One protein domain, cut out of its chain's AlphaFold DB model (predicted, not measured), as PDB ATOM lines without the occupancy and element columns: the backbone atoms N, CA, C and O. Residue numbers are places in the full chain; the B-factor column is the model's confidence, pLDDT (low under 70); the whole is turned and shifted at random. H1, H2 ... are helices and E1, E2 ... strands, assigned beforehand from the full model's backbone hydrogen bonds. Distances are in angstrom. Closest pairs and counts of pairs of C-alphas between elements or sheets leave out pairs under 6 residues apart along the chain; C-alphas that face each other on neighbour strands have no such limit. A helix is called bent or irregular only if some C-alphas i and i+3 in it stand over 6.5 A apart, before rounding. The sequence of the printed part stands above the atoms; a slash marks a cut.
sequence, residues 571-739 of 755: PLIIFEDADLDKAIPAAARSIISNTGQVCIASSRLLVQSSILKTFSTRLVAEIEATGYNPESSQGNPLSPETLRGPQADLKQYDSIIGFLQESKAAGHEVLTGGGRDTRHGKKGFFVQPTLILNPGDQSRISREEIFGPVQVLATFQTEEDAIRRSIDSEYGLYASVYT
ATOM      1  N   PRO A 571      -7.755 -31.748   9.886       97.00
ATOM      2  CA  PRO A 571      -8.219 -30.419   9.531       97.00
ATOM      3  C   PRO A 571      -9.082 -30.441   8.262       97.00
ATOM      4  O   PRO A 571      -8.768 -31.105   7.272       97.00
ATOM      5  N   LEU A 572     -10.146 -29.648   8.282       97.25
ATOM      6  CA  LEU A 572     -10.929 -29.251   7.122       97.25
ATOM      7  C   LEU A 572     -10.754 -27.745   6.922       97.25
ATOM      8  O   LEU A 572     -11.192 -26.961   7.761       97.25
ATOM      9  N   ILE A 573     -10.107 -27.359   5.827       97.62
ATOM     10  CA  ILE A 573      -9.788 -25.970   5.486       97.62
ATOM     11  C   ILE A 573     -10.811 -25.468   4.463       97.62
ATOM     12  O   ILE A 573     -11.005 -26.095   3.421       97.62
ATOM     13  N   ILE A 574     -11.468 -24.346   4.751       97.31
ATOM     14  CA  ILE A 574     -12.467 -23.729   3.874       97.31
ATOM     15  C   ILE A 574     -12.046 -22.293   3.561       97.31
ATOM     16  O   ILE A 574     -12.047 -21.434   4.447       97.31
ATOM     17  N   PHE A 575     -11.702 -22.050   2.297       96.31
ATOM     18  CA  PHE A 575     -11.392 -20.722   1.768       96.31
ATOM     19  C   PHE A 575     -12.666 -19.942   1.432       96.31
ATOM     20  O   PHE A 575     -13.749 -20.510   1.291       96.31
ATOM     21  N   GLU A 576     -12.549 -18.624   1.314       95.62
ATOM     22  CA  GLU A 576     -13.677 -17.724   1.057       95.62
ATOM     23  C   GLU A 576     -14.343 -17.938  -0.304       95.62
ATOM     24  O   GLU A 576     -15.532 -17.661  -0.466       95.62
ATOM     25  N   ASP A 577     -13.598 -18.472  -1.271       93.12
ATOM     26  CA  ASP A 577     -14.079 -18.794  -2.610       93.12
ATOM     27  C   ASP A 577     -14.774 -20.166  -2.685       93.12
ATOM     28  O   ASP A 577     -15.340 -20.516  -3.727       93.12
ATOM     29  N   ALA A 578     -14.760 -20.947  -1.599       95.00
ATOM     30  CA  ALA A 578     -15.295 -22.298  -1.552       95.00
ATOM     31  C   ALA A 578     -16.765 -22.385  -1.990       95.00
ATOM     32  O   ALA A 578     -17.611 -21.536  -1.699       95.00
ATOM     33  N   ASP A 579     -17.101 -23.498  -2.641       94.44
ATOM     34  CA  ASP A 579     -18.489 -23.882  -2.884       94.44
ATOM     35  C   ASP A 579     -19.140 -24.345  -1.567       94.44
ATOM     36  O   ASP A 579     -19.059 -25.516  -1.178       94.44
ATOM     37  N   LEU A 580     -19.756 -23.397  -0.854       96.38
ATOM     38  CA  LEU A 580     -20.361 -23.640   0.456       96.38
ATOM     39  C   LEU A 580     -21.505 -24.661   0.412       96.38
ATOM     40  O   LEU A 580     -21.709 -25.375   1.394       96.38
ATOM     41  N   ASP A 581     -22.194 -24.791  -0.723       96.62
ATOM     42  CA  ASP A 581     -23.283 -25.759  -0.898       96.62
ATOM     43  C   ASP A 581     -22.763 -27.206  -0.918       96.62
ATOM     44  O   ASP A 581     -23.507 -28.141  -0.629       96.62
ATOM     45  N   LYS A 582     -21.462 -27.399  -1.177       94.88
ATOM     46  CA  LYS A 582     -20.770 -28.688  -1.027       94.88
ATOM     47  C   LYS A 582     -20.013 -28.802   0.293       94.88
ATOM     48  O   LYS A 582     -20.004 -29.878   0.890       94.88
ATOM     49  N   ALA A 583     -19.368 -27.723   0.738       95.88
ATOM     50  CA  ALA A 583     -18.511 -27.737   1.924       95.88
ATOM     51  C   ALA A 583     -19.301 -27.996   3.215       95.88
ATOM     52  O   ALA A 583     -18.871 -28.792   4.048       95.88
ATOM     53  N   ILE A 584     -20.469 -27.364   3.376       98.25
ATOM     54  CA  ILE A 584     -21.259 -27.443   4.614       98.25
ATOM     55  C   ILE A 584     -21.842 -28.850   4.846       98.25
ATOM     56  O   ILE A 584     -21.576 -29.407   5.916       98.25
ATOM     57  N   PRO A 585     -22.541 -29.489   3.882       97.31
ATOM     58  CA  PRO A 585     -23.049 -30.849   4.083       97.31
ATOM     59  C   PRO A 585     -21.933 -31.868   4.321       97.31
ATOM     60  O   PRO A 585     -22.096 -32.806   5.101       97.31
ATOM     61  N   ALA A 586     -20.773 -31.693   3.680       96.12
ATOM     62  CA  ALA A 586     -19.620 -32.562   3.893       96.12
ATOM     63  C   ALA A 586     -19.014 -32.392   5.295       96.12
ATOM     64  O   ALA A 586     -18.717 -33.394   5.954       96.12
ATOM     65  N   ALA A 587     -18.884 -31.151   5.773       97.06
ATOM     66  CA  ALA A 587     -18.427 -30.849   7.126       97.06
ATOM     67  C   ALA A 587     -19.349 -31.486   8.176       97.06
ATOM     68  O   ALA A 587     -18.866 -32.220   9.037       97.06
ATOM     69  N   ALA A 588     -20.669 -31.293   8.063       97.38
ATOM     70  CA  ALA A 588     -21.645 -31.895   8.974       97.38
ATOM     71  C   ALA A 588     -21.602 -33.432   8.919       97.38
ATOM     72  O   ALA A 588     -21.449 -34.102   9.945       97.38
ATOM     73  N   ARG A 589     -21.648 -34.014   7.712       94.75
ATOM     74  CA  ARG A 589     -21.614 -35.471   7.515       94.75
ATOM     75  C   ARG A 589     -20.378 -36.113   8.137       94.75
ATOM     76  O   ARG A 589     -20.498 -37.215   8.669       94.75
ATOM     77  N   SER A 590     -19.218 -35.455   8.088       94.38
ATOM     78  CA  SER A 590     -17.956 -36.005   8.602       94.38
ATOM     79  C   SER A 590     -18.029 -36.396  10.083       94.38
ATOM     80  O   SER A 590     -17.470 -37.419  10.471       94.38
ATOM     81  N   ILE A 591     -18.766 -35.630  10.897       93.00
ATOM     82  CA  ILE A 591     -18.875 -35.864  12.343       93.00
ATOM     83  C   ILE A 591     -20.181 -36.554  12.755       93.00
ATOM     84  O   ILE A 591     -20.258 -37.159  13.824       93.00
ATOM     85  N   ILE A 592     -21.209 -36.502  11.905       93.62
ATOM     86  CA  ILE A 592     -22.475 -37.220  12.116       93.62
ATOM     87  C   ILE A 592     -22.333 -38.701  11.741       93.62
ATOM     88  O   ILE A 592     -22.878 -39.565  12.432       93.62
ATOM     89  N   SER A 593     -21.575 -39.012  10.683       91.19
ATOM     90  CA  SER A 593     -21.344 -40.395  10.242       91.19
ATOM     91  C   SER A 593     -20.746 -41.230  11.370       91.19
ATOM     92  O   SER A 593     -19.781 -40.819  12.015       91.19
ATOM     93  N   ASN A 594     -21.326 -42.408  11.612       92.81
ATOM     94  CA  ASN A 594     -20.940 -43.306  12.709       92.81
ATOM     95  C   ASN A 594     -20.868 -42.612  14.086       92.81
ATOM     96  O   ASN A 594     -20.089 -43.000  14.961       92.81
ATOM     97  N   THR A 595     -21.641 -41.535  14.249       93.81
ATOM     98  CA  THR A 595     -21.666 -40.684  15.440       93.81
ATOM     99  C   THR A 595     -20.273 -40.163  15.827       93.81
ATOM    100  O   THR A 595     -19.929 -40.097  17.009       93.81
ATOM    101  N   GLY A 596     -19.457 -39.831  14.823       95.00
ATOM    102  CA  GLY A 596     -18.118 -39.251  14.971       95.00
ATOM    103  C   GLY A 596     -17.020 -40.248  15.352       95.00
ATOM    104  O   GLY A 596     -15.876 -39.853  15.566       95.00
ATOM    105  N   GLN A 597     -17.333 -41.545  15.406       96.19
ATOM    106  CA  GLN A 597     -16.384 -42.621  15.718       96.19
ATOM    107  C   GLN A 597     -15.607 -43.031  14.455       96.19
ATOM    108  O   GLN A 597     -15.705 -44.159  13.957       96.19
ATOM    109  N   VAL A 598     -14.886 -42.077  13.867       95.06
ATOM    110  CA  VAL A 598     -14.190 -42.209  12.581       95.06
ATOM    111  C   VAL A 598     -12.810 -41.559  12.695       95.06
ATOM    112  O   VAL A 598     -12.721 -40.366  12.956       95.06
ATOM    113  N   CYS A 599     -11.732 -42.314  12.453       95.75
ATOM    114  CA  CYS A 599     -10.357 -41.812  12.615       95.75
ATOM    115  C   CYS A 599     -10.049 -40.628  11.681       95.75
ATOM    116  O   CYS A 599      -9.332 -39.702  12.042       95.75
ATOM    117  N   ILE A 600     -10.625 -40.649  10.472       95.25
ATOM    118  CA  ILE A 600     -10.465 -39.598   9.456       95.25
ATOM    119  C   ILE A 600     -11.477 -38.448   9.598       95.25
ATOM    120  O   ILE A 600     -11.569 -37.621   8.694       95.25
ATOM    121  N   ALA A 601     -12.255 -38.385  10.687       96.25
ATOM    122  CA  ALA A 601     -13.248 -37.330  10.876       96.25
ATOM    123  C   ALA A 601     -12.595 -35.941  10.860       96.25
ATOM    124  O   ALA A 601     -11.661 -35.659  11.619       96.25
ATOM    125  N   SER A 602     -13.154 -35.054  10.039       96.56
ATOM    126  CA  SER A 602     -12.837 -33.631   9.997       96.56
ATOM    127  C   SER A 602     -13.347 -32.978  11.274       96.56
ATOM    128  O   SER A 602     -14.477 -32.494  11.348       96.56
ATOM    129  N   SER A 603     -12.521 -33.042  12.311       97.19
ATOM    130  CA  SER A 603     -12.853 -32.622  13.673       97.19
ATOM    131  C   SER A 603     -12.300 -31.238  14.014       97.19
ATOM    132  O   SER A 603     -12.744 -30.647  14.998       97.19
ATOM    133  N   ARG A 604     -11.386 -30.697  13.193       97.38
ATOM    134  CA  ARG A 604     -10.937 -29.297  13.236       97.38
ATOM    135  C   ARG A 604     -11.316 -28.580  11.950       97.38
ATOM    136  O   ARG A 604     -10.830 -28.936  10.885       97.38
ATOM    137  N   LEU A 605     -12.151 -27.560  12.042       98.25
ATOM    138  CA  LEU A 605     -12.555 -26.738  10.911       98.25
ATOM    139  C   LEU A 605     -11.763 -25.435  10.971       98.25
ATOM    140  O   LEU A 605     -11.834 -24.715  11.964       98.25
ATOM    141  N   LEU A 606     -11.016 -25.143   9.913       97.88
ATOM    142  CA  LEU A 606     -10.319 -23.880   9.705       97.88
ATOM    143  C   LEU A 606     -11.049 -23.132   8.590       97.88
ATOM    144  O   LEU A 606     -11.091 -23.601   7.457       97.88
ATOM    145  N   VAL A 607     -11.656 -21.994   8.911       98.19
ATOM    146  CA  VAL A 607     -12.523 -21.234   7.993       98.19
ATOM    147  C   VAL A 607     -11.934 -19.850   7.750       98.19
ATOM    148  O   VAL A 607     -11.555 -19.173   8.704       98.19
ATOM    149  N   GLN A 608     -11.869 -19.386   6.505       97.50
ATOM    150  CA  GLN A 608     -11.364 -18.039   6.244       97.50
ATOM    151  C   GLN A 608     -12.271 -16.985   6.896       97.50
ATOM    152  O   GLN A 608     -13.502 -17.065   6.833       97.50
ATOM    153  N   SER A 609     -11.670 -15.997   7.562       97.56
ATOM    154  CA  SER A 609     -12.391 -15.074   8.449       97.56
ATOM    155  C   SER A 609     -13.540 -14.320   7.772       97.56
ATOM    156  O   SER A 609     -14.548 -14.047   8.423       97.56
ATOM    157  N   SER A 610     -13.425 -14.024   6.473       97.75
ATOM    158  CA  SER A 610     -14.441 -13.319   5.674       97.75
ATOM    159  C   SER A 610     -15.769 -14.079   5.557       97.75
ATOM    160  O   SER A 610     -16.820 -13.450   5.435       97.75
ATOM    161  N   ILE A 611     -15.758 -15.413   5.663       97.75
ATOM    162  CA  ILE A 611     -16.951 -16.264   5.510       97.75
ATOM    163  C   ILE A 611     -17.423 -16.923   6.814       97.75
ATOM    164  O   ILE A 611     -18.432 -17.632   6.795       97.75
ATOM    165  N   LEU A 612     -16.760 -16.670   7.953       97.69
ATOM    166  CA  LEU A 612     -17.060 -17.312   9.245       97.69
ATOM    167  C   LEU A 612     -18.553 -17.271   9.592       97.69
ATOM    168  O   LEU A 612     -19.136 -18.299   9.940       97.69
ATOM    169  N   LYS A 613     -19.175 -16.088   9.526       97.50
ATOM    170  CA  LYS A 613     -20.571 -15.904   9.951       97.50
ATOM    171  C   LYS A 613     -21.519 -16.752   9.104       97.50
ATOM    172  O   LYS A 613     -22.281 -17.548   9.642       97.50
ATOM    173  N   THR A 614     -21.425 -16.626   7.782       97.94
ATOM    174  CA  THR A 614     -22.254 -17.388   6.841       97.94
ATOM    175  C   THR A 614     -22.027 -18.890   6.989       97.94
ATOM    176  O   THR A 614     -22.990 -19.654   7.025       97.94
ATOM    177  N   PHE A 615     -20.769 -19.319   7.112       98.38
ATOM    178  CA  PHE A 615     -20.421 -20.729   7.242       98.38
ATOM    179  C   PHE A 615     -20.938 -21.331   8.555       98.38
ATOM    180  O   PHE A 615     -21.647 -22.331   8.524       98.38
ATOM    181  N   SER A 616     -20.636 -20.709   9.699       98.31
ATOM    182  CA  SER A 616     -21.037 -21.212  11.021       98.31
ATOM    183  C   SER A 616     -22.557 -21.281  11.183       98.31
ATOM    184  O   SER A 616     -23.064 -22.310  11.618       98.31
ATOM    185  N   THR A 617     -23.303 -20.252  10.758       98.50
ATOM    186  CA  THR A 617     -24.777 -20.267  10.809       98.50
ATOM    187  C   THR A 617     -25.363 -21.403   9.971       98.50
ATOM    188  O   THR A 617     -26.226 -22.140  10.444       98.50
ATOM    189  N   ARG A 618     -24.887 -21.582   8.734       98.62
ATOM    190  CA  ARG A 618     -25.397 -22.644   7.859       98.62
ATOM    191  C   ARG A 618     -24.972 -24.039   8.328       98.62
ATOM    192  O   ARG A 618     -25.757 -24.970   8.196       98.62
ATOM    193  N   LEU A 619     -23.770 -24.187   8.885       98.62
ATOM    194  CA  LEU A 619     -23.300 -25.459   9.433       98.62
ATOM    195  C   LEU A 619     -24.102 -25.878  10.669       98.62
ATOM    196  O   LEU A 619     -24.458 -27.046  10.772       98.62
ATOM    197  N   VAL A 620     -24.432 -24.946  11.570       98.69
ATOM    198  CA  VAL A 620     -25.333 -25.230  12.701       98.69
ATOM    199  C   VAL A 620     -26.683 -25.731  12.193       98.69
ATOM    200  O   VAL A 620     -27.128 -26.791  12.627       98.69
ATOM    201  N   ALA A 621     -27.288 -25.038  11.223       98.44
ATOM    202  CA  ALA A 621     -28.565 -25.451  10.643       98.44
ATOM    203  C   ALA A 621     -28.495 -26.852  10.003       98.44
ATOM    204  O   ALA A 621     -29.387 -27.669  10.214       98.44
ATOM    205  N   GLU A 622     -27.421 -27.158   9.270       98.19
ATOM    206  CA  GLU A 622     -27.211 -28.477   8.661       98.19
ATOM    207  C   GLU A 622     -27.025 -29.579   9.719       98.19
ATOM    208  O   GLU A 622     -27.616 -30.656   9.607       98.19
ATOM    209  N   ILE A 623     -26.240 -29.317  10.772       97.75
ATOM    210  CA  ILE A 623     -26.036 -30.251  11.889       97.75
ATOM    211  C   ILE A 623     -27.357 -30.516  12.616       97.75
ATOM    212  O   ILE A 623     -27.650 -31.659  12.955       97.75
ATOM    213  N   GLU A 624     -28.172 -29.489  12.845       95.56
ATOM    214  CA  GLU A 624     -29.467 -29.639  13.508       95.56
ATOM    215  C   GLU A 624     -30.496 -30.358  12.630       95.56
ATOM    216  O   GLU A 624     -31.285 -31.149  13.147       95.56
ATOM    217  N   ALA A 625     -30.452 -30.152  11.314       95.00
ATOM    218  CA  ALA A 625     -31.341 -30.819  10.368       95.00
ATOM    219  C   ALA A 625     -30.998 -32.304  10.160       95.00
ATOM    220  O   ALA A 625     -31.895 -33.120   9.959       95.00
ATOM    221  N   THR A 626     -29.712 -32.670  10.196       93.38
ATOM    222  CA  THR A 626     -29.241 -34.017   9.808       93.38
ATOM    223  C   THR A 626     -28.676 -34.843  10.964       93.38
ATOM    224  O   THR A 626     -28.486 -36.053  10.837       93.38
ATOM    225  N   GLY A 627     -28.404 -34.213  12.106       91.94
ATOM    226  CA  GLY A 627     -27.708 -34.809  13.243       91.94
ATOM    227  C   GLY A 627     -28.610 -35.439  14.306       91.94
ATOM    228  O   GLY A 627     -28.095 -35.913  15.318       91.94
ATOM    229  N   TYR A 628     -29.929 -35.474  14.117       93.12
ATOM    230  CA  TYR A 628     -30.872 -36.056  15.078       93.12
ATOM    231  C   TYR A 628     -31.774 -37.090  14.414       93.12
ATOM    232  O   TYR A 628     -32.195 -36.917  13.276       93.12
ATOM    233  N   ASN A 629     -32.066 -38.179  15.131       91.31
ATOM    234  CA  ASN A 629     -32.970 -39.196  14.607       91.31
ATOM    235  C   ASN A 629     -34.424 -38.706  14.690       91.31
ATOM    236  O   ASN A 629     -34.778 -38.027  15.662       91.31
ATOM    237  N   PRO A 630     -35.283 -39.096  13.736       88.25
ATOM    238  CA  PRO A 630     -36.709 -38.818  13.825       88.25
ATOM    239  C   PRO A 630     -37.326 -39.540  15.030       88.25
ATOM    240  O   PRO A 630     -36.871 -40.618  15.429       88.25
ATOM    241  N   GLU A 631     -38.374 -38.953  15.611       84.25
ATOM    242  CA  GLU A 631     -39.055 -39.486  16.800       84.25
ATOM    243  C   GLU A 631     -39.579 -40.914  16.580       84.25
ATOM    244  O   GLU A 631     -39.428 -41.769  17.452       84.25
ATOM    245  N   SER A 632     -40.083 -41.192  15.373       83.06
ATOM    246  CA  SER A 632     -40.564 -42.504  14.914       83.06
ATOM    247  C   SER A 632     -39.541 -43.629  15.079       83.06
ATOM    248  O   SER A 632     -39.909 -44.767  15.360       83.06
ATOM    249  N   SER A 633     -38.248 -43.324  14.948       84.25
ATOM    250  CA  SER A 633     -37.184 -44.322  15.063       84.25
ATOM    251  C   SER A 633     -36.830 -44.683  16.508       84.25
ATOM    252  O   SER A 633     -36.240 -45.736  16.746       84.25
ATOM    253  N   GLN A 634     -37.127 -43.793  17.466       78.19
ATOM    254  CA  GLN A 634     -36.709 -43.879  18.873       78.19
ATOM    255  C   GLN A 634     -35.203 -44.162  19.083       78.19
ATOM    256  O   GLN A 634     -34.801 -44.664  20.131       78.19
ATOM    257  N   GLY A 635     -34.354 -43.872  18.091       82.50
ATOM    258  CA  GLY A 635     -32.930 -44.218  18.130       82.50
ATOM    259  C   GLY A 635     -32.640 -45.724  18.073       82.50
ATOM    260  O   GLY A 635     -31.522 -46.133  18.384       82.50
ATOM    261  N   ASN A 636     -33.614 -46.554  17.684       84.00
ATOM    262  CA  ASN A 636     -33.422 -47.987  17.485       84.00
ATOM    263  C   ASN A 636     -32.546 -48.228  16.239       84.00
ATOM    264  O   ASN A 636     -32.987 -47.928  15.129       84.00
ATOM    265  N   PRO A 637     -31.341 -48.808  16.358       86.94
ATOM    266  CA  PRO A 637     -30.446 -49.006  15.217       86.94
ATOM    267  C   PRO A 637     -30.991 -49.983  14.162       86.94
ATOM    268  O   PRO A 637     -30.537 -49.954  13.020       86.94
ATOM    269  N   LEU A 638     -31.988 -50.807  14.501       84.38
ATOM    270  CA  LEU A 638     -32.683 -51.685  13.553       84.38
ATOM    271  C   LEU A 638     -33.781 -50.966  12.752       84.38
ATOM    272  O   LEU A 638     -34.287 -51.528  11.783       84.38
ATOM    273  N   SER A 639     -34.149 -49.736  13.121       87.88
ATOM    274  CA  SER A 639     -35.079 -48.935  12.322       87.88
ATOM    275  C   SER A 639     -34.376 -48.381  11.073       87.88
ATOM    276  O   SER A 639     -33.314 -47.762  11.202       87.88
ATOM    277  N   PRO A 640     -34.960 -48.528   9.866       87.25
ATOM    278  CA  PRO A 640     -34.424 -47.931   8.641       87.25
ATOM    279  C   PRO A 640     -34.338 -46.399   8.676       87.25
ATOM    280  O   PRO A 640     -33.546 -45.819   7.937       87.25
ATOM    281  N   GLU A 641     -35.141 -45.750   9.526       89.81
ATOM    282  CA  GLU A 641     -35.210 -44.289   9.664       89.81
ATOM    283  C   GLU A 641     -34.146 -43.721  10.612       89.81
ATOM    284  O   GLU A 641     -33.928 -42.509  10.651       89.81
ATOM    285  N   THR A 642     -33.472 -44.573  11.392       90.75
ATOM    286  CA  THR A 642     -32.415 -44.128  12.303       90.75
ATOM    287  C   THR A 642     -31.223 -43.611  11.507       90.75
ATOM    288  O   THR A 642     -30.646 -44.310  10.673       90.75
ATOM    289  N   LEU A 643     -30.812 -42.381  11.806       90.31
ATOM    290  CA  LEU A 643     -29.703 -41.705  11.143       90.31
ATOM    291  C   LEU A 643     -28.373 -41.881  11.884       90.31
ATOM    292  O   LEU A 643     -27.312 -41.845  11.268       90.31
ATOM    293  N   ARG A 644     -28.392 -42.072  13.202       91.12
ATOM    294  CA  ARG A 644     -27.177 -42.227  14.008       91.12
ATOM    295  C   ARG A 644     -27.384 -43.148  15.202       91.12
ATOM    296  O   ARG A 644     -28.436 -43.141  15.844       91.12
ATOM    297  N   GLY A 645     -26.332 -43.898  15.504       91.50
ATOM    298  CA  GLY A 645     -26.262 -44.804  16.644       91.50
ATOM    299  C   GLY A 645     -25.773 -44.136  17.935       91.50
ATOM    300  O   GLY A 645     -25.377 -42.963  17.925       91.50
ATOM    301  N   PRO A 646     -25.762 -44.876  19.054       91.62
ATOM    302  CA  PRO A 646     -25.091 -44.464  20.282       91.62
ATOM    303  C   PRO A 646     -23.557 -44.501  20.130       91.62
ATOM    304  O   PRO A 646     -23.015 -44.945  19.119       91.62
ATOM    305  N   GLN A 647     -22.846 -44.036  21.158       94.31
ATOM    306  CA  GLN A 647     -21.425 -44.342  21.330       94.31
ATOM    307  C   GLN A 647     -21.240 -45.825  21.674       94.31
ATOM    308  O   GLN A 647     -22.112 -46.428  22.301       94.31
ATOM    309  N   ALA A 648     -20.096 -46.386  21.281       88.19
ATOM    310  CA  ALA A 648     -19.788 -47.814  21.362       88.19
ATOM    311  C   ALA A 648     -20.035 -48.446  22.736       88.19
ATOM    312  O   ALA A 648     -20.551 -49.554  22.836       88.19
ATOM    313  N   ASP A 649     -19.625 -47.758  23.798       83.25
ATOM    314  CA  ASP A 649     -19.799 -48.199  25.174       83.25
ATOM    315  C   ASP A 649     -19.804 -47.011  26.145       83.25
ATOM    316  O   ASP A 649     -19.589 -45.854  25.768       83.25
ATOM    317  N   LEU A 650     -20.040 -47.318  27.423       86.19
ATOM    318  CA  LEU A 650     -20.050 -46.328  28.497       86.19
ATOM    319  C   LEU A 650     -18.705 -45.600  28.614       86.19
ATOM    320  O   LEU A 650     -18.679 -44.394  28.811       86.19
ATOM    321  N   LYS A 651     -17.584 -46.308  28.430       84.44
ATOM    322  CA  LYS A 651     -16.245 -45.713  28.525       84.44
ATOM    323  C   LYS A 651     -16.019 -44.649  27.449       84.44
ATOM    324  O   LYS A 651     -15.490 -43.582  27.753       84.44
ATOM    325  N   GLN A 652     -16.403 -44.933  26.205       93.44
ATOM    326  CA  GLN A 652     -16.303 -43.975  25.106       93.44
ATOM    327  C   GLN A 652     -17.217 -42.773  25.353       93.44
ATOM    328  O   GLN A 652     -16.793 -41.628  25.209       93.44
ATOM    329  N   TYR A 653     -18.451 -43.031  25.788       95.19
ATOM    330  CA  TYR A 653     -19.405 -41.993  26.157       95.19
ATOM    331  C   TYR A 653     -18.876 -41.063  27.250       95.19
ATOM    332  O   TYR A 653     -18.845 -39.849  27.045       95.19
ATOM    333  N   ASP A 654     -18.411 -41.615  28.371       92.94
ATOM    334  CA  ASP A 654     -17.900 -40.844  29.505       92.94
ATOM    335  C   ASP A 654     -16.679 -40.009  29.107       92.94
ATOM    336  O   ASP A 654     -16.570 -38.848  29.501       92.94
ATOM    337  N   SER A 655     -15.798 -40.553  28.258       96.50
ATOM    338  CA  SER A 655     -14.657 -39.809  27.711       96.50
ATOM    339  C   SER A 655     -15.108 -38.572  26.929       96.50
ATOM    340  O   SER A 655     -14.574 -37.482  27.134       96.50
ATOM    341  N   ILE A 656     -16.102 -38.715  26.047       98.25
ATOM    342  CA  ILE A 656     -16.622 -37.601  25.238       98.25
ATOM    343  C   ILE A 656     -17.323 -36.570  26.125       98.25
ATOM    344  O   ILE A 656     -17.100 -35.370  25.970       98.25
ATOM    345  N   ILE A 657     -18.145 -37.019  27.075       97.69
ATOM    346  CA  ILE A 657     -18.806 -36.126  28.032       97.69
ATOM    347  C   ILE A 657     -17.773 -35.358  28.865       97.69
ATOM    348  O   ILE A 657     -17.965 -34.164  29.084       97.69
ATOM    349  N   GLY A 658     -16.659 -35.987  29.251       97.69
ATOM    350  CA  GLY A 658     -15.537 -35.324  29.918       97.69
ATOM    351  C   GLY A 658     -14.973 -34.150  29.108       97.69
ATOM    352  O   GLY A 658     -14.909 -33.034  29.620       97.69
ATOM    353  N   PHE A 659     -14.675 -34.350  27.816       98.19
ATOM    354  CA  PHE A 659     -14.224 -33.264  26.926       98.19
ATOM    355  C   PHE A 659     -15.220 -32.095  26.846       98.19
ATOM    356  O   PHE A 659     -14.821 -30.926  26.825       98.19
ATOM    357  N   LEU A 660     -16.520 -32.397  26.793       98.19
ATOM    358  CA  LEU A 660     -17.576 -31.384  26.720       98.19
ATOM    359  C   LEU A 660     -17.729 -30.616  28.040       98.19
ATOM    360  O   LEU A 660     -17.892 -29.396  28.028       98.19
ATOM    361  N   GLN A 661     -17.634 -31.307  29.178       97.06
ATOM    362  CA  GLN A 661     -17.664 -30.688  30.506       97.06
ATOM    363  C   GLN A 661     -16.458 -29.771  30.728       97.06
ATOM    364  O   GLN A 661     -16.637 -28.642  31.183       97.06
ATOM    365  N   GLU A 662     -15.257 -30.215  30.353       95.94
ATOM    366  CA  GLU A 662     -14.039 -29.399  30.405       95.94
ATOM    367  C   GLU A 662     -14.156 -28.160  29.514       95.94
ATOM    368  O   GLU A 662     -13.843 -27.056  29.952       95.94
ATOM    369  N   SER A 663     -14.681 -28.312  28.296       95.69
ATOM    370  CA  SER A 663     -14.886 -27.180  27.381       95.69
ATOM    371  C   SER A 663     -15.879 -26.161  27.931       95.69
ATOM    372  O   SER A 663     -15.649 -24.956  27.835       95.69
ATOM    373  N   LYS A 664     -16.959 -26.633  28.563       95.12
ATOM    374  CA  LYS A 664     -17.922 -25.767  29.246       95.12
ATOM    375  C   LYS A 664     -17.285 -25.046  30.437       95.12
ATOM    376  O   LYS A 664     -17.527 -23.857  30.619       95.12
ATOM    377  N   ALA A 665     -16.476 -25.745  31.234       95.81
ATOM    378  CA  ALA A 665     -15.767 -25.160  32.372       95.81
ATOM    379  C   ALA A 665     -14.722 -24.114  31.940       95.81
ATOM    380  O   ALA A 665     -14.544 -23.114  32.630       95.81
ATOM    381  N   ALA A 666     -14.086 -24.310  30.782       95.38
ATOM    382  CA  ALA A 666     -13.155 -23.362  30.171       95.38
ATOM    383  C   ALA A 666     -13.843 -22.149  29.512       95.38
ATOM    384  O   ALA A 666     -13.160 -21.244  29.039       95.38
ATOM    385  N   GLY A 667     -15.181 -22.109  29.471       96.12
ATOM    386  CA  GLY A 667     -15.939 -21.005  28.877       96.12
ATOM    387  C   GLY A 667     -15.913 -20.976  27.348       96.12
ATOM    388  O   GLY A 667     -16.147 -19.920  26.764       96.12
ATOM    389  N   HIS A 668     -15.627 -22.104  26.687       96.69
ATOM    390  CA  HIS A 668     -15.676 -22.178  25.227       96.69
ATOM    391  C   HIS A 668     -17.106 -21.968  24.712       96.69
ATOM    392  O   HIS A 668     -18.071 -22.493  25.275       96.69
ATOM    393  N   GLU A 669     -17.240 -21.236  23.609       97.38
ATOM    394  CA  GLU A 669     -18.533 -20.970  22.986       97.38
ATOM    395  C   GLU A 669     -19.038 -22.213  22.241       97.38
ATOM    396  O   GLU A 669     -18.416 -22.694  21.294       97.38
ATOM    397  N   VAL A 670     -20.183 -22.750  22.667       98.12
ATOM    398  CA  VAL A 670     -20.837 -23.903  22.032       98.12
ATOM    399  C   VAL A 670     -21.959 -23.393  21.132       98.12
ATOM    400  O   VAL A 670     -22.934 -22.833  21.626       98.12
ATOM    401  N   LEU A 671     -21.835 -23.603  19.820       98.19
ATOM    402  CA  LEU A 671     -22.812 -23.137  18.831       98.19
ATOM    403  C   LEU A 671     -24.038 -24.054  18.724       98.19
ATOM    404  O   LEU A 671     -25.135 -23.579  18.455       98.19
ATOM    405  N   THR A 672     -23.865 -25.363  18.926       98.25
ATOM    406  CA  THR A 672     -24.964 -26.340  19.036       98.25
ATOM    407  C   THR A 672     -24.494 -27.578  19.808       98.25
ATOM    408  O   THR A 672     -23.290 -27.849  19.867       98.25
ATOM    409  N   GLY A 673     -25.423 -28.322  20.413       97.25
ATOM    410  CA  GLY A 673     -25.147 -29.539  21.186       97.25
ATOM    411  C   GLY A 673     -24.515 -29.288  22.560       97.25
ATOM    412  O   GLY A 673     -24.983 -28.453  23.330       97.25
ATOM    413  N   GLY A 674     -23.457 -30.037  22.886       95.62
ATOM    414  CA  GLY A 674     -22.676 -29.846  24.114       95.62
ATOM    415  C   GLY A 674     -23.038 -30.765  25.282       95.62
ATOM    416  O   GLY A 674     -22.591 -30.532  26.405       95.62
ATOM    417  N   GLY A 675     -23.818 -31.826  25.057       95.50
ATOM    418  CA  GLY A 675     -24.154 -32.763  26.125       95.50
ATOM    419  C   GLY A 675     -24.767 -34.081  25.674       95.50
ATOM    420  O   GLY A 675     -24.676 -34.498  24.517       95.50
ATOM    421  N   ARG A 676     -25.397 -34.768  26.631       94.50
ATOM    422  CA  ARG A 676     -26.163 -35.991  26.375       94.50
ATOM    423  C   ARG A 676     -27.351 -35.684  25.472       94.50
ATOM    424  O   ARG A 676     -28.070 -34.718  25.715       94.50
ATOM    425  N   ASP A 677     -27.612 -36.548  24.496       93.00
ATOM    426  CA  ASP A 677     -28.875 -36.489  23.765       93.00
ATOM    427  C   ASP A 677     -29.951 -37.278  24.517       93.00
ATOM    428  O   ASP A 677     -29.809 -38.480  24.744       93.00
ATOM    429  N   THR A 678     -31.007 -36.587  24.939       88.44
ATOM    430  CA  THR A 678     -32.118 -37.157  25.713       88.44
ATOM    431  C   THR A 678     -33.411 -37.280  24.911       88.44
ATOM    432  O   THR A 678     -34.447 -37.614  25.487       88.44
ATOM    433  N   ARG A 679     -33.381 -37.017  23.596       83.88
ATOM    434  CA  ARG A 679     -34.574 -37.055  22.725       83.88
ATOM    435  C   ARG A 679     -35.242 -38.431  22.652       83.88
ATOM    436  O   ARG A 679     -36.443 -38.507  22.450       83.88
ATOM    437  N   HIS A 680     -34.488 -39.504  22.884       69.62
ATOM    438  CA  HIS A 680     -34.997 -40.882  22.936       69.62
ATOM    439  C   HIS A 680     -35.002 -41.445  24.369       69.62
ATOM    440  O   HIS A 680     -34.884 -42.648  24.598       69.62
ATOM    441  N   GLY A 681     -35.094 -40.560  25.367       73.38
ATOM    442  CA  GLY A 681     -35.014 -40.906  26.784       73.38
ATOM    443  C   GLY A 681     -33.580 -40.937  27.322       73.38
ATOM    444  O   GLY A 681     -32.661 -40.337  26.772       73.38
ATOM    445  N   LYS A 682     -33.387 -41.610  28.464       72.56
ATOM    446  CA  LYS A 682     -32.086 -41.713  29.161       72.56
ATOM    447  C   LYS A 682     -31.364 -43.044  28.918       72.56
ATOM    448  O   LYS A 682     -30.347 -43.301  29.554       72.56
ATOM    449  N   LYS A 683     -31.893 -43.912  28.053       71.50
ATOM    450  CA  LYS A 683     -31.276 -45.204  27.722       71.50
ATOM    451  C   LYS A 683     -30.303 -45.038  26.548       71.50
ATOM    452  O   LYS A 683     -30.505 -44.182  25.694       71.50
ATOM    453  N   GLY A 684     -29.240 -45.840  26.531       79.88
ATOM    454  CA  GLY A 684     -28.186 -45.765  25.515       79.88
ATOM    455  C   GLY A 684     -27.218 -44.589  25.692       79.88
ATOM    456  O   GLY A 684     -27.434 -43.675  26.494       79.88
ATOM    457  N   PHE A 685     -26.125 -44.633  24.935       91.19
ATOM    458  CA  PHE A 685     -24.975 -43.739  25.066       91.19
ATOM    459  C   PHE A 685     -24.964 -42.633  24.001       91.19
ATOM    460  O   PHE A 685     -24.001 -42.476  23.255       91.19
ATOM    461  N   PHE A 686     -26.053 -41.876  23.879       93.94
ATOM    462  CA  PHE A 686     -26.173 -40.839  22.851       93.94
ATOM    463  C   PHE A 686     -25.583 -39.493  23.300       93.94
ATOM    464  O   PHE A 686     -25.885 -38.980  24.381       93.94
ATOM    465  N   VAL A 687     -24.774 -38.890  22.428       96.31
ATOM    466  CA  VAL A 687     -24.174 -37.552  22.592       96.31
ATOM    467  C   VAL A 687     -24.726 -36.639  21.505       96.31
ATOM    468  O   VAL A 687     -24.909 -37.092  20.374       96.31
ATOM    469  N   GLN A 688     -25.036 -35.384  21.817       97.25
ATOM    470  CA  GLN A 688     -25.492 -34.409  20.824       97.25
ATOM    471  C   GLN A 688     -24.356 -34.078  19.838       97.25
ATOM    472  O   GLN A 688     -23.223 -33.872  20.284       97.25
ATOM    473  N   PRO A 689     -24.622 -33.997  18.522       97.38
ATOM    474  CA  PRO A 689     -23.687 -33.386  17.585       97.38
ATOM    475  C   PRO A 689     -23.331 -31.980  18.062       97.38
ATOM    476  O   PRO A 689     -24.223 -31.189  18.362       97.38
ATOM    477  N   THR A 690     -22.039 -31.706  18.207       98.50
ATOM    478  CA  THR A 690     -21.554 -30.514  18.903       98.50
ATOM    479  C   THR A 690     -20.579 -29.735  18.033       98.50
ATOM    480  O   THR A 690     -19.635 -30.313  17.493       98.50
ATOM    481  N   LEU A 691     -20.776 -28.418  17.952       98.62
ATOM    482  CA  LEU A 691     -19.866 -27.484  17.289       98.62
ATOM    483  C   LEU A 691     -19.398 -26.425  18.289       98.62
ATOM    484  O   LEU A 691     -20.223 -25.737  18.889       98.62
ATOM    485  N   ILE A 692     -18.084 -26.294  18.463       98.56
ATOM    486  CA  ILE A 692     -17.467 -25.367  19.423       98.56
ATOM    487  C   ILE A 692     -16.666 -24.318  18.660       98.56
ATOM    488  O   ILE A 692     -15.795 -24.664  17.859       98.56
ATOM    489  N   LEU A 693     -16.955 -23.044  18.908       97.94
ATOM    490  CA  LEU A 693     -16.313 -21.915  18.251       97.94
ATOM    491  C   LEU A 693     -15.088 -21.450  19.040       97.94
ATOM    492  O   LEU A 693     -15.160 -21.179  20.234       97.94
ATOM    493  N   ASN A 694     -13.963 -21.339  18.335       95.00
ATOM    494  CA  ASN A 694     -12.706 -20.756  18.792       95.00
ATOM    495  C   ASN A 694     -12.250 -21.198  20.203       95.00
ATOM    496  O   ASN A 694     -11.893 -20.342  21.010       95.00
ATOM    497  N   PRO A 695     -12.157 -22.508  20.519       95.06
ATOM    498  CA  PRO A 695     -11.654 -22.960  21.823       95.06
ATOM    499  C   PRO A 695     -10.143 -22.710  22.023       95.06
ATOM    500  O   PRO A 695      -9.576 -23.087  23.039       95.06
ATOM    501  N   GLY A 696      -9.456 -22.113  21.043       94.44
ATOM    502  CA  GLY A 696      -8.004 -21.941  21.026       94.44
ATOM    503  C   GLY A 696      -7.268 -23.192  20.540       94.44
ATOM    504  O   GLY A 696      -7.653 -24.326  20.836       94.44
ATOM    505  N   ASP A 697      -6.185 -22.989  19.787       91.88
ATOM    506  CA  ASP A 697      -5.456 -24.071  19.103       91.88
ATOM    507  C   ASP A 697      -4.761 -25.039  20.072       91.88
ATOM    508  O   ASP A 697      -4.636 -26.226  19.783       91.88
ATOM    509  N   GLN A 698      -4.350 -24.541  21.242       93.94
ATOM    510  CA  GLN A 698      -3.673 -25.333  22.275       93.94
ATOM    511  C   GLN A 698      -4.633 -25.937  23.305       93.94
ATOM    512  O   GLN A 698      -4.190 -26.612  24.233       93.94
ATOM    513  N   SER A 699      -5.945 -25.714  23.171       95.50
ATOM    514  CA  SER A 699      -6.906 -26.369  24.055       95.50
ATOM    515  C   SER A 699      -6.917 -27.873  23.818       95.50
ATOM    516  O   SER A 699      -6.726 -28.366  22.702       95.50
ATOM    517  N   ARG A 700      -7.209 -28.619  24.882       95.38
ATOM    518  CA  ARG A 700      -7.263 -30.080  24.836       95.38
ATOM    519  C   ARG A 700      -8.218 -30.590  23.752       95.38
ATOM    520  O   ARG A 700      -7.882 -31.512  23.018       95.38
ATOM    521  N   ILE A 701      -9.373 -29.938  23.591       96.00
ATOM    522  CA  ILE A 701     -10.383 -30.308  22.593       96.00
ATOM    523  C   ILE A 701      -9.953 -30.014  21.146       96.00
ATOM    524  O   ILE A 701     -10.428 -30.681  20.224       96.00
ATOM    525  N   SER A 702      -9.026 -29.075  20.936       96.25
ATOM    526  CA  SER A 702      -8.375 -28.835  19.642       96.25
ATOM    527  C   SER A 702      -7.237 -29.815  19.373       96.25
ATOM    528  O   SER A 702      -7.027 -30.178  18.220       96.25
ATOM    529  N   ARG A 703      -6.520 -30.273  20.405       95.75
ATOM    530  CA  ARG A 703      -5.327 -31.117  20.248       95.75
ATOM    531  C   ARG A 703      -5.614 -32.613  20.232       95.75
ATOM    532  O   ARG A 703      -5.003 -33.312  19.439       95.75
ATOM    533  N   GLU A 704      -6.518 -33.109  21.071       96.88
ATOM    534  CA  GLU A 704      -6.743 -34.549  21.254       96.88
ATOM    535  C   GLU A 704      -7.889 -35.090  20.387       96.88
ATOM    536  O   GLU A 704      -8.906 -34.426  20.145       96.88
ATOM    537  N   GLU A 705      -7.745 -36.336  19.935       97.25
ATOM    538  CA  GLU A 705      -8.829 -37.097  19.310       97.25
ATOM    539  C   GLU A 705      -9.952 -37.376  20.325       97.25
ATOM    540  O   GLU A 705      -9.733 -37.980  21.372       97.25
ATOM    541  N   ILE A 706     -11.174 -36.953  19.988       97.44
ATOM    542  CA  ILE A 706     -12.368 -37.122  20.839       97.44
ATOM    543  C   ILE A 706     -13.096 -38.429  20.500       97.44
ATOM    544  O   ILE A 706     -13.648 -39.086  21.381       97.44
ATOM    545  N   PHE A 707     -13.099 -38.800  19.213       97.25
ATOM    546  CA  PHE A 707     -13.767 -39.990  18.675       97.25
ATOM    547  C   PHE A 707     -15.271 -40.050  19.007       97.25
ATOM    548  O   PHE A 707     -15.809 -41.074  19.423       97.25
ATOM    549  N   GLY A 708     -15.934 -38.907  18.852       97.56
ATOM    550  CA  GLY A 708     -17.357 -38.683  19.094       97.56
ATOM    551  C   GLY A 708     -17.859 -37.524  18.232       97.56
ATOM    552  O   GLY A 708     -17.068 -36.946  17.482       97.56
ATOM    553  N   PRO A 709     -19.147 -37.149  18.316       97.31
ATOM    554  CA  PRO A 709     -19.766 -36.261  17.347       97.31
ATOM    555  C   PRO A 709     -19.459 -34.776  17.654       97.31
ATOM    556  O   PRO A 709     -20.371 -33.983  17.872       97.31
ATOM    557  N   VAL A 710     -18.177 -34.404  17.753       98.31
ATOM    558  CA  VAL A 710     -17.714 -33.086  18.220       98.31
ATOM    559  C   VAL A 710     -16.711 -32.467  17.244       98.31
ATOM    560  O   VAL A 710     -15.665 -33.050  16.955       98.31
ATOM    561  N   GLN A 711     -17.018 -31.257  16.781       98.00
ATOM    562  CA  GLN A 711     -16.166 -30.430  15.929       98.00
ATOM    563  C   GLN A 711     -15.749 -29.148  16.643       98.00
ATOM    564  O   GLN A 711     -16.537 -28.537  17.368       98.00
ATOM    565  N   VAL A 712     -14.521 -28.709  16.378       98.25
ATOM    566  CA  VAL A 712     -14.054 -27.366  16.733       98.25
ATOM    567  C   VAL A 712     -13.907 -26.532  15.470       98.25
ATOM    568  O   VAL A 712     -13.433 -27.033  14.452       98.25
ATOM    569  N   LEU A 713     -14.310 -25.270  15.531       98.25
ATOM    570  CA  LEU A 713     -14.231 -24.322  14.428       98.25
ATOM    571  C   LEU A 713     -13.336 -23.160  14.834       98.25
ATOM    572  O   LEU A 713     -13.572 -22.535  15.864       98.25
ATOM    573  N   ALA A 714     -12.342 -22.849  14.011       96.69
ATOM    574  CA  ALA A 714     -11.513 -21.667  14.166       96.69
ATOM    575  C   ALA A 714     -11.318 -20.933  12.835       96.69
ATOM    576  O   ALA A 714     -11.492 -21.510  11.762       96.69
ATOM    577  N   THR A 715     -10.952 -19.651  12.896       97.00
ATOM    578  CA  THR A 715     -10.731 -18.838  11.689       97.00
ATOM    579  C   THR A 715      -9.273 -18.643  11.343       97.00
ATOM    580  O   THR A 715      -8.484 -18.450  12.261       97.00
ATOM    581  N   PHE A 716      -8.935 -18.567  10.058       96.62
ATOM    582  CA  PHE A 716      -7.630 -18.107   9.563       96.62
ATOM    583  C   PHE A 716      -7.785 -16.879   8.650       96.62
ATOM    584  O   PHE A 716      -8.889 -16.592   8.180       96.62
ATOM    585  N   GLN A 717      -6.690 -16.153   8.405       94.94
ATOM    586  CA  GLN A 717      -6.680 -14.975   7.522       94.94
ATOM    587  C   GLN A 717      -6.004 -15.242   6.174       94.94
ATOM    588  O   GLN A 717      -6.569 -14.895   5.139       94.94
ATOM    589  N   THR A 718      -4.822 -15.867   6.185       93.62
ATOM    590  CA  THR A 718      -4.034 -16.164   4.979       93.62
ATOM    591  C   THR A 718      -3.862 -17.668   4.781       93.62
ATOM    592  O   THR A 718      -4.018 -18.451   5.724       93.62
ATOM    593  N   GLU A 719      -3.536 -18.074   3.554       90.75
ATOM    594  CA  GLU A 719      -3.250 -19.472   3.214       90.75
ATOM    595  C   GLU A 719      -2.092 -20.030   4.055       90.75
ATOM    596  O   GLU A 719      -2.189 -21.135   4.591       90.75
ATOM    597  N   GLU A 720      -1.034 -19.244   4.263       92.94
ATOM    598  CA  GLU A 720       0.126 -19.642   5.062       92.94
ATOM    599  C   GLU A 720      -0.256 -19.927   6.520       92.94
ATOM    600  O   GLU A 720       0.218 -20.905   7.104       92.94
ATOM    601  N   ASP A 721      -1.144 -19.116   7.111       93.19
ATOM    602  CA  ASP A 721      -1.651 -19.363   8.465       93.19
ATOM    603  C   ASP A 721      -2.501 -20.641   8.529       93.19
ATOM    604  O   ASP A 721      -2.337 -21.447   9.450       93.19
ATOM    605  N   ALA A 722      -3.360 -20.868   7.530       92.88
ATOM    606  CA  ALA A 722      -4.171 -22.081   7.436       92.88
ATOM    607  C   ALA A 722      -3.295 -23.338   7.366       92.88
ATOM    608  O   ALA A 722      -3.515 -24.285   8.126       92.88
ATOM    609  N   ILE A 723      -2.273 -23.330   6.503       91.62
ATOM    610  CA  ILE A 723      -1.327 -24.440   6.354       91.62
ATOM    611  C   ILE A 723      -0.601 -24.674   7.675       91.62
ATOM    612  O   ILE A 723      -0.676 -25.781   8.213       91.62
ATOM    613  N   ARG A 724       0.020 -23.637   8.251       94.31
ATOM    614  CA  ARG A 724       0.771 -23.729   9.512       94.31
ATOM    615  C   ARG A 724      -0.066 -24.340  10.638       94.31
ATOM    616  O   ARG A 724       0.418 -25.204  11.362       94.31
ATOM    617  N   ARG A 725      -1.325 -23.922  10.786       93.50
ATOM    618  CA  ARG A 725      -2.226 -24.426  11.841       93.50
ATOM    619  C   ARG A 725      -2.788 -25.811  11.538       93.50
ATOM    620  O   ARG A 725      -3.090 -26.574  12.459       93.50
ATOM    621  N   SER A 726      -2.929 -26.160  10.262       91.81
ATOM    622  CA  SER A 726      -3.359 -27.498   9.859       91.81
ATOM    623  C   SER A 726      -2.315 -28.559  10.226       91.81
ATOM    624  O   SER A 726      -2.700 -29.598  10.768       91.81
ATOM    625  N   ILE A 727      -1.023 -28.252  10.032       91.88
ATOM    626  CA  ILE A 727       0.106 -29.158  10.303       91.88
ATOM    627  C   ILE A 727       0.626 -29.097  11.747       91.88
ATOM    628  O   ILE A 727       1.335 -30.009  12.158       91.88
ATOM    629  N   ASP A 728       0.281 -28.067  12.531       93.88
ATOM    630  CA  ASP A 728       0.555 -28.034  13.977       93.88
ATOM    631  C   ASP A 728      -0.345 -29.052  14.700       93.88
ATOM    632  O   ASP A 728      -1.417 -28.732  15.220       93.88
ATOM    633  N   SER A 729       0.065 -30.318  14.670       92.56
ATOM    634  CA  SER A 729      -0.643 -31.467  15.227       92.56
ATOM    635  C   SER A 729       0.305 -32.668  15.310       92.56
ATOM    636  O   SER A 729       1.061 -32.931  14.384       92.56
ATOM    637  N   GLU A 730       0.210 -33.452  16.387       92.62
ATOM    638  CA  GLU A 730       0.899 -34.754  16.503       92.62
ATOM    639  C   GLU A 730       0.284 -35.833  15.581       92.62
ATOM    640  O   GLU A 730       0.838 -36.918  15.403       92.62
ATOM    641  N   TYR A 731      -0.891 -35.552  15.010       95.25
ATOM    642  CA  TYR A 731      -1.605 -36.400  14.054       95.25
ATOM    643  C   TYR A 731      -1.396 -35.933  12.612       95.25
ATOM    644  O   TYR A 731      -1.360 -34.729  12.364       95.25
ATOM    645  N   GLY A 732      -1.423 -36.875  11.661       93.94
ATOM    646  CA  GLY A 732      -1.297 -36.608  10.220       93.94
ATOM    647  C   GLY A 732      -2.093 -37.568   9.329       93.94
ATOM    648  O   GLY A 732      -1.616 -37.948   8.271       93.94
ATOM    649  N   LEU A 733      -3.276 -38.016   9.772       94.25
ATOM    650  CA  LEU A 733      -4.015 -39.093   9.097       94.25
ATOM    651  C   LEU A 733      -4.789 -38.645   7.845       94.25
ATOM    652  O   LEU A 733      -4.828 -39.358   6.848       94.25
ATOM    653  N   TYR A 734      -5.477 -37.505   7.910       94.38
ATOM    654  CA  TYR A 734      -6.325 -37.022   6.823       94.38
ATOM    655  C   TYR A 734      -6.435 -35.498   6.866       94.38
ATOM    656  O   TYR A 734      -6.335 -34.902   7.938       94.38
ATOM    657  N   ALA A 735      -6.671 -34.874   5.715       94.50
ATOM    658  CA  ALA A 735      -6.973 -33.453   5.590       94.50
ATOM    659  C   ALA A 735      -7.942 -33.233   4.423       94.50
ATOM    660  O   ALA A 735      -8.018 -34.034   3.490       94.50
ATOM    661  N   SER A 736      -8.706 -32.149   4.469       94.25
ATOM    662  CA  SER A 736      -9.621 -31.762   3.395       94.25
ATOM    663  C   SER A 736      -9.550 -30.264   3.152       94.25
ATOM    664  O   SER A 736      -9.407 -29.491   4.097       94.25
ATOM    665  N   VAL A 737      -9.675 -29.853   1.891       95.06
ATOM    666  CA  VAL A 737      -9.614 -28.444   1.485       95.06
ATOM    667  C   VAL A 737     -10.761 -28.147   0.522       95.06
ATOM    668  O   VAL A 737     -10.953 -28.879  -0.448       95.06
ATOM    669  N   TYR A 738     -11.512 -27.078   0.785       94.69
ATOM    670  CA  TYR A 738     -12.540 -26.543  -0.109       94.69
ATOM    671  C   TYR A 738     -12.134 -25.154  -0.603       94.69
ATOM    672  O   TYR A 738     -11.917 -24.245   0.196       94.69
ATOM    673  N   THR A 739     -12.045 -25.027  -1.925       92.25
ATOM    674  CA  THR A 739     -11.659 -23.839  -2.706       92.25
ATOM    675  C   THR A 739     -12.137 -24.060  -4.151       92.25
ATOM    676  O   THR A 739     -12.337 -25.213  -4.557       92.25
TER     677      THR A 739
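AT A GLANCE: This is residues 571 to 739 of the 755 residues of the protein "PKS_ER domain-containing protein" of Phaeosphaeria nodorum (strain SN15 / ATCC MYA-4574 / FGSC 10173) (UniProt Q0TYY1). A strongly twisted sheet, with strands in the order E3, E4, E5, E2, E1, E6, is the middle slab of three layers, that is, a sheet with helices on both faces: H1 and H2 on one face, H3 and H5 on the other. Two long loops, residues 627 to 649 and 673 to 689, lie toward one end of the longest axis, and H5 lies toward the other. The printed part has 169 residues with five named helices and six named strands, along the chain E1, H1, E2, H2, H3, E3, E4, H4, E5, H5, E6; the sheet is mixed, E3 and E4 being its antiparallel pair, and the class is mixed, helices and strands. The whole is compact, with a radius of gyration of the C-alphas of 15.5 A and spans of 46 by 31 by 28 A.

HOW THE PARTS SIT: In the sheet, the inner strands E5, residues 710 to 716, and E2, residues 602 to 608, are parallel at 24 degrees, with N 605 and O 712 2.8 A apart, within hydrogen-bond range. E1, residues 571 to 574, is parallel to E2 at 30 degrees, with N 572 and O 604 at 2.8 A. The edge strand E6, residues 736 to 738, is parallel to E1 at 5 degrees, with N 573 and O 736 at 2.8 A. On the other side of E5, E4, residues 690 to 693, is parallel to it at 23 degrees, with N 713 and O 692 at 2.8 A. The edge strand E3, residues 669 to 672, forms a hairpin with E4, antiparallel at 145 degrees, with N 671 and O 691 at 2.8 A. H1, residues 580 to 596, is on the sheet at a height of 8.5 A; it lies over E2, along the strands at 12 degrees on the local plane, and only just not over E1, on which 2 of its C-alphas fall. H2, residues 609 to 626, lies on the same face over E5, at a height of 6.8 A. H1 and H2 touch, with the C-alphas of Ala 588 and Ile 623 closest at 5.5 A, at a steep tilt of 49 degrees, the same way. H5, residues 719 to 727, is on the opposite face at a height of 9.0 A, over E2 and only just not over E1. H3, residues 650 to 665, is on the sheet too, and with residues 659 to 663 alone it only just touches H4, residues 700 to 703, in 3 pairs of C-alphas within 8 A, the closest being Phe 659 and Ile 701 at 6.5 A. H4 only grazes the sheet with residues 701 to 703. E1, H1, E2 and E4, H4, E5 are strand-helix-strand units, two parallel neighbour strands with a helix between along the chain; E5, H5, E6 is a split one, with E2 and E1 between its strands. The three crossovers are right-handed. Every O i to N i+4 pair is within hydrogen-bond range in H3 and H5, but 8 of 13 in H1 and 12 of 14 in H2; H4 is too short for such a pair.

IN THESE COORDINATES: E1 begins at C-alpha 571, (-8.219, -30.419, 9.531), and E6 ends at C-alpha 738, (-12.540, -26.543, -0.109). E5 is 20.0 A long and E2 16.1 A. H2, 25.4 A long, ends at C-alpha 626, (-29.241, -34.017, 9.808), and has a kink of 33 degrees near residue 616. H3 is 21.9 A long, H1 21.4 A and H5 12.5 A. H1 and H2 are irregular: C-alphas 591 and 594 are 7.7 A apart, and C-alphas 610 and 613 7.9 A.

THE WHOLE: The two C-alphas farthest apart, those of Ser 632 and Glu 720, are 47.7 A apart. The printed part has no cut. The links H2 to H3, of 23 residues, and E3 to E4, of 17, are long. The mean pLDDT of the printed part is 93.9, and residue 680 alone is under 70.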